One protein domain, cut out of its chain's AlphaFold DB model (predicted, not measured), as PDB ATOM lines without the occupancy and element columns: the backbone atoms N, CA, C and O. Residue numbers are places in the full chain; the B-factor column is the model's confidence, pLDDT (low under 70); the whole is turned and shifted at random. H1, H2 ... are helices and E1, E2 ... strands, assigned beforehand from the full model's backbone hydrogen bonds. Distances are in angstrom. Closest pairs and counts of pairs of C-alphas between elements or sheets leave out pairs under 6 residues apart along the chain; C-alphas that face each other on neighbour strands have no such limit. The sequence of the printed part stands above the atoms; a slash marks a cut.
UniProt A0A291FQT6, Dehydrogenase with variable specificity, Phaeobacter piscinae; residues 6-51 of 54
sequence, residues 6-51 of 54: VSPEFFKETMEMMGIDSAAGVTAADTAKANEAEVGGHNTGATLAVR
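AT A GLANCE: This is residues 6 to 51 of the 54 residues of the protein "Dehydrogenase with variable specificity" of Phaeobacter piscinae (UniProt A0A291FQT6). A long helix, H2, runs back along a narrow ribbon of two parallel strands, E1 and E2, covering one of its faces and leaving the other bare; the short helix H1 lies beyond one end of this pair of layers, and the link after it holds Gly 19, at one end of the long axis. At the opposite end residues 39 to 45, of which 39 to 40 belong to H2, stand free. The printed part has 46 residues, with two named helices and two named strands in the order E1, H1, H2, E2; the sheet order is E1, E2, parallel, and the class is mixed, helices and strands. The whole is loose, with a radius of gyration of the C-alphas of 12.1 A, and its outline is a rod, spanning 39 by 15 by 13 A.

HOW THE PARTS SIT: The sheet pairs E1, residues 6 to 8, with E2, residues 47 to 50; the two are parallel neighbours, with 30 degrees between their directions. C-alphas 8 and 50 face each other at 4.4 A. N 7 and O 48 are within hydrogen-bond range at 2.8 A, and so are N 50 and O 7 at 3.0 A. H2, residues 28 to 40, has its closest C-alphas to E2 at Thr 31 and Val 50, 6.3 A apart. Its closest C-alphas to E1 are those of Thr 31 and Pro 8, 6.4 A apart. H1, residues 12 to 17, is close to H2 but not clearly touching, the closest C-alphas being those of Glu 13 and Ala 28 at 7.4 A. H1 and H2 run opposite ways at a steep tilt of 41 degrees. H1 and E2 are apart. E1, H1, H2 and E2 form a strand-helix-strand unit, two parallel neighbour strands with helices between them along the chain, and its crossover is left-handed. In both helices every O i to N i+4 pair is within hydrogen-bond range.

IN THESE COORDINATES: E1 begins at C-alpha 6, at (177.960, 214.645, 220.862), and is 6.3 A long from first to last C-alpha. H1 measures 8.6 A from Lys 12 to Met 17. H2, the longest helix, measures 18.5 A from C-alpha 28 at (173.797, 224.756, 216.618) to C-alpha 40 at (186.866, 213.252, 210.422). E2 measures 9.7 A and ends at C-alpha 50, at (179.944, 220.835, 223.723).

THE WHOLE: The two C-alphas farthest apart are those of Gly 19 and His 42, at 38.8 A. The first and last printed C-alphas, of Val 6 and Arg 51, are 10.8 A apart. The link from E1 to H1 is tight; those from H1 to H2 and from H2 to E2 are short. The printed part has no cut. The mean pLDDT of the printed part is 94.9, and no printed residue is under 70.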
ATOM      1  N   VAL A   6     177.810 213.201 220.653       96.56
ATOM      2  CA  VAL A   6     177.960 214.645 220.862       96.56
ATOM      3  C   VAL A   6     176.828 215.100 221.779       96.56
ATOM      4  O   VAL A   6     175.656 214.920 221.457       96.56
ATOM      5  N   SER A   7     177.188 215.644 222.938       96.50
ATOM      6  CA  SER A   7     176.283 216.084 223.999       96.50
ATOM      7  C   SER A   7     176.393 217.602 224.163       96.50
ATOM      8  O   SER A   7     177.213 218.066 224.962       96.50
ATOM      9  N   PRO A   8     175.619 218.388 223.402       95.56
ATOM     10  CA  PRO A   8     175.619 219.837 223.535       95.56
ATOM     11  C   PRO A   8     174.894 220.301 224.799       95.56
ATOM     12  O   PRO A   8     173.978 219.638 225.293       95.56
ATOM     13  N   GLU A   9     175.291 221.471 225.294       94.31
ATOM     14  CA  GLU A   9     174.453 222.289 226.169       94.31
ATOM     15  C   GLU A   9     173.229 222.831 225.415       94.31
ATOM     16  O   GLU A   9     172.969 222.491 224.257       94.31
ATOM     17  N   PHE A  10     172.401 223.625 226.090       94.44
ATOM     18  CA  PHE A  10     171.140 224.058 225.507       94.44
ATOM     19  C   PHE A  10     171.376 224.979 224.306       94.44
ATOM     20  O   PHE A  10     172.128 225.947 224.399       94.44
ATOM     21  N   PHE A  11     170.729 224.691 223.177       96.19
ATOM     22  CA  PHE A  11     170.863 225.503 221.977       96.19
ATOM     23  C   PHE A  11     170.301 226.911 222.155       96.19
ATOM     24  O   PHE A  11     169.112 227.053 222.464       96.19
ATOM     25  N   LYS A  12     171.116 227.934 221.862       95.50
ATOM     26  CA  LYS A  12     170.711 229.351 221.902       95.50
ATOM     27  C   LYS A  12     169.454 229.591 221.075       95.50
ATOM     28  O   LYS A  12     168.510 230.214 221.548       95.50
ATOM     29  N   GLU A  13     169.392 228.993 219.890       95.94
ATOM     30  CA  GLU A  13     168.275 229.124 218.960       95.94
ATOM     31  C   GLU A  13     166.968 228.580 219.558       95.94
ATOM     32  O   GLU A  13     165.898 229.147 219.354       95.94
ATOM     33  N   THR A  14     167.041 227.494 220.336       95.25
ATOM     34  CA  THR A  14     165.854 226.931 221.004       95.25
ATOM     35  C   THR A  14     165.481 227.753 222.237       95.25
ATOM     36  O   THR A  14     164.300 227.987 222.481       95.25
ATOM     37  N   MET A  15     166.474 228.221 223.000       94.94
ATOM     38  CA  MET A  15     166.261 229.096 224.155       94.94
ATOM     39  C   MET A  15     165.531 230.377 223.742       94.94
ATOM     40  O   MET A  15     164.508 230.707 224.337       94.94
ATOM     41  N   GLU A  16     165.970 231.018 222.659       96.00
ATOM     42  CA  GLU A  16     165.329 232.206 222.089       96.00
ATOM     43  C   GLU A  16     163.884 231.932 221.661       96.00
ATOM     44  O   GLU A  16     162.985 232.704 221.999       96.00
ATOM     45  N   MET A  17     163.624 230.801 220.994       95.75
ATOM     46  CA  MET A  17     162.259 230.395 220.628       95.75
ATOM     47  C   MET A  17     161.349 230.191 221.843       95.75
ATOM     48  O   MET A  17     160.139 230.400 221.750       95.75
ATOM     49  N   MET A  18     161.912 229.786 222.981       95.94
ATOM     50  CA  MET A  18     161.179 229.602 224.233       95.94
ATOM     51  C   MET A  18     161.143 230.861 225.109       95.94
ATOM     52  O   MET A  18     160.588 230.814 226.206       95.94
ATOM     53  N   GLY A  19     161.711 231.983 224.651       95.69
ATOM     54  CA  GLY A  19     161.795 233.221 225.430       95.69
ATOM     55  C   GLY A  19     162.706 233.114 226.658       95.69
ATOM     56  O   GLY A  19     162.486 233.811 227.647       95.69
ATOM     57  N   ILE A  20     163.698 232.223 226.615       94.50
ATOM     58  CA  ILE A  20     164.717 232.017 227.650       94.50
ATOM     59  C   ILE A  20     165.977 232.796 227.246       94.50
ATOM     60  O   ILE A  20     166.348 232.795 226.074       94.50
ATOM     61  N   ASP A  21     166.648 233.437 228.209       92.81
ATOM     62  CA  ASP A  21     167.939 234.103 227.978       92.81
ATOM     63  C   ASP A  21     168.982 233.109 227.441       92.81
ATOM     64  O   ASP A  21     169.336 232.147 228.123       92.81
ATOM     65  N   SER A  22     169.460 233.340 226.217       93.81
ATOM     66  CA  SER A  22     170.366 232.454 225.485       93.81
ATOM     67  C   SER A  22     171.851 232.718 225.756       93.81
ATOM     68  O   SER A  22     172.700 232.050 225.165       93.81
ATOM     69  N   ALA A  23     172.191 233.644 226.663       91.00
ATOM     70  CA  ALA A  23     173.576 234.040 226.928       91.00
ATOM     71  C   ALA A  23     174.504 232.866 227.293       91.00
ATOM     72  O   ALA A  23     175.664 232.870 226.894       91.00
ATOM     73  N   ALA A  24     173.984 231.860 228.006       87.94
ATOM     74  CA  ALA A  24     174.728 230.678 228.447       87.94
ATOM     75  C   ALA A  24     174.474 229.415 227.596       87.94
ATOM     76  O   ALA A  24     174.847 228.319 228.005       87.94
ATOM     77  N   GLY A  25     173.775 229.530 226.461       91.75
ATOM     78  CA  GLY A  25     173.558 228.401 225.549       91.75
ATOM     79  C   GLY A  25     174.742 228.165 224.610       91.75
ATOM     80  O   GLY A  25     175.673 228.954 224.574       91.75
ATOM     81  N   VAL A  26     174.674 227.129 223.774       95.94
ATOM     82  CA  VAL A  26     175.620 226.885 222.666       95.94
ATOM     83  C   VAL A  26     174.913 227.060 221.325       95.94
ATOM     84  O   VAL A  26     173.712 226.829 221.228       95.94
ATOM     85  N   THR A  27     175.612 227.475 220.270       95.50
ATOM     86  CA  THR A  27     174.983 227.542 218.941       95.50
ATOM     87  C   THR A  27     174.895 226.156 218.299       95.50
ATOM     88  O   THR A  27     175.746 225.276 218.508       95.50
ATOM     89  N   ALA A  28     173.885 225.955 217.450       95.00
ATOM     90  CA  ALA A  28     173.797 224.756 216.618       95.00
ATOM     91  C   ALA A  28     175.013 224.626 215.686       95.00
ATOM     92  O   ALA A  28     175.515 223.523 215.454       95.00
ATOM     93  N   ALA A  29     175.521 225.759 215.194       95.50
ATOM     94  CA  ALA A  29     176.692 225.811 214.329       95.50
ATOM     95  C   ALA A  29     177.969 225.324 215.035       95.50
ATOM     96  O   ALA A  29     178.737 224.561 214.449       95.50
ATOM     97  N   ASP A  30     178.192 225.697 216.296       93.75
ATOM     98  CA  ASP A  30     179.371 225.249 217.046       93.75
ATOM     99  C   ASP A  30     179.287 223.763 217.399       93.75
ATOM    100  O   ASP A  30     180.266 223.026 217.265       93.75
ATOM    101  N   THR A  31     178.089 223.270 217.714       95.12
ATOM    102  CA  THR A  31     177.866 221.827 217.898       95.12
ATOM    103  C   THR A  31     178.092 221.034 216.606       95.12
ATOM    104  O   THR A  31     178.571 219.896 216.641       95.12
ATOM    105  N   ALA A  32     177.803 221.615 215.438       96.00
ATOM    106  CA  ALA A  32     178.087 220.978 214.154       96.00
ATOM    107  C   ALA A  32     179.598 220.792 213.916       96.00
ATOM    108  O   ALA A  32     179.998 219.746 213.404       96.00
ATOM    109  N   LYS A  33     180.447 221.728 214.368       95.19
ATOM    110  CA  LYS A  33     181.915 221.584 214.296       95.19
ATOM    111  C   LYS A  33     182.412 220.378 215.100       95.19
ATOM    112  O   LYS A  33     183.291 219.654 214.640       95.19
ATOM    113  N   ALA A  34     181.823 220.116 216.271       94.56
ATOM    114  CA  ALA A  34     182.150 218.928 217.065       94.56
ATOM    115  C   ALA A  34     181.757 217.625 216.342       94.56
ATOM    116  O   ALA A  34     182.513 216.655 216.357       94.56
ATOM    117  N   ASN A  35     180.610 217.613 215.652       94.44
ATOM    118  CA  ASN A  35     180.220 216.475 214.814       94.44
ATOM    119  C   ASN A  35     181.210 216.256 213.662       94.44
ATOM    120  O   ASN A  35     181.641 215.128 213.431       94.44
ATOM    121  N   GLU A  36     181.600 217.321 212.959       96.69
ATOM    122  CA  GLU A  36     182.581 217.250 211.873       96.69
ATOM    123  C   GLU A  36     183.928 216.692 212.358       96.69
ATOM    124  O   GLU A  36     184.480 215.780 211.734       96.69
ATOM    125  N   ALA A  37     184.413 217.164 213.510       94.25
ATOM    126  CA  ALA A  37     185.647 216.679 214.120       94.25
ATOM    127  C   ALA A  37     185.594 215.174 214.448       94.25
ATOM    128  O   ALA A  37     186.548 214.447 214.172       94.25
ATOM    129  N   GLU A  38     184.477 214.671 214.982       95.31
ATOM    130  CA  GLU A  38     184.316 213.248 215.326       95.31
ATOM    131  C   GLU A  38     184.178 212.339 214.096       95.31
ATOM    132  O   GLU A  38     184.686 211.206 214.066       95.31
ATOM    133  N   VAL A  39     183.525 212.844 213.048       96.31
ATOM    134  CA  VAL A  39     183.422 212.154 211.759       96.31
ATOM    135  C   VAL A  39     184.799 212.061 211.100       96.31
ATOM    136  O   VAL A  39     185.198 210.965 210.695       96.31
ATOM    137  N   GLY A  40     185.536 213.173 211.036       95.69
ATOM    138  CA  GLY A  40     186.866 213.252 210.422       95.69
ATOM    139  C   GLY A  40     187.993 212.624 211.249       95.69
ATOM    140  O   GLY A  40     189.025 212.251 210.694       95.69
ATOM    141  N   GLY A  41     187.804 212.483 212.561       93.69
ATOM    142  CA  GLY A  41     188.795 211.939 213.483       93.69
ATOM    143  C   GLY A  41     188.843 210.408 213.549       93.69
ATOM    144  O   GLY A  41     188.230 209.679 212.768       93.69
ATOM    145  N   HIS A  42     189.577 209.906 214.545       96.06
ATOM    146  CA  HIS A  42     189.771 208.468 214.784       96.06
ATOM    147  C   HIS A  42     189.198 207.978 216.123       96.06
ATOM    148  O   HIS A  42     189.360 206.808 216.468       96.06
ATOM    149  N   ASN A  43     188.490 208.845 216.850       94.88
ATOM    150  CA  ASN A  43     187.834 208.507 218.112       94.88
ATOM    151  C   ASN A  43     186.751 207.434 217.914       94.88
ATOM    152  O   ASN A  43     186.083 207.385 216.871       94.88
ATOM    153  N   THR A  44     186.564 206.587 218.927       97.38
ATOM    154  CA  THR A  44     185.501 205.574 218.977       97.38
ATOM    155  C   THR A  44     185.037 205.358 220.416       97.38
ATOM    156  O   THR A  44     185.863 205.253 221.320       97.38
ATOM    157  N   GLY A  45     183.725 205.261 220.633       97.25
ATOM    158  CA  GLY A  45     183.128 205.101 221.962       97.25
ATOM    159  C   GLY A  45     183.232 206.348 222.846       97.25
ATOM    160  O   GLY A  45     183.093 206.238 224.061       97.25
ATOM    161  N   ALA A  46     183.505 207.519 222.261       96.06
ATOM    162  CA  ALA A  46     183.683 208.762 223.003       96.06
ATOM    163  C   ALA A  46     182.353 209.498 223.224       96.06
ATOM    164  O   ALA A  46     181.426 209.393 222.420       96.06
ATOM    165  N   THR A  47     182.282 210.274 224.307       96.38
ATOM    166  CA  THR A  47     181.238 211.282 224.532       96.38
ATOM    167  C   THR A  47     181.898 212.650 224.603       96.38
ATOM    168  O   THR A  47     182.738 212.875 225.474       96.38
ATOM    169  N   LEU A  48     181.528 213.552 223.699       94.44
ATOM    170  CA  LEU A  48     181.998 214.934 223.690       94.44
ATOM    171  C   LEU A  48     180.927 215.846 224.271       94.44
ATOM    172  O   LEU A  48     179.831 215.943 223.723       94.44
ATOM    173  N   ALA A  49     181.263 216.537 225.356       94.12
ATOM    174  CA  ALA A  49     180.468 217.657 225.838       94.12
ATOM    175  C   ALA A  49     180.797 218.900 225.000       94.12
ATOM    176  O   ALA A  49     181.971 219.244 224.873       94.12
ATOM    177  N   VAL A  50     179.780 219.561 224.444       94.00
ATOM    178  CA  VAL A  50     179.944 220.835 223.723       94.00
ATOM    179  C   VAL A  50     179.353 221.946 224.576       94.00
ATOM    180  O   VAL A  50     178.183 221.874 224.952       94.00
ATOM    181  N   ARG A  51     180.173 222.946 224.886       90.69
ATOM    182  CA  ARG A  51     179.828 224.096 225.725       90.69
ATOM    183  C   ARG A  51     180.227 225.377 225.008       90.69
ATOM    184  O   ARG A  51     181.042 225.320 224.090       90.69
TER     185      ARG A  51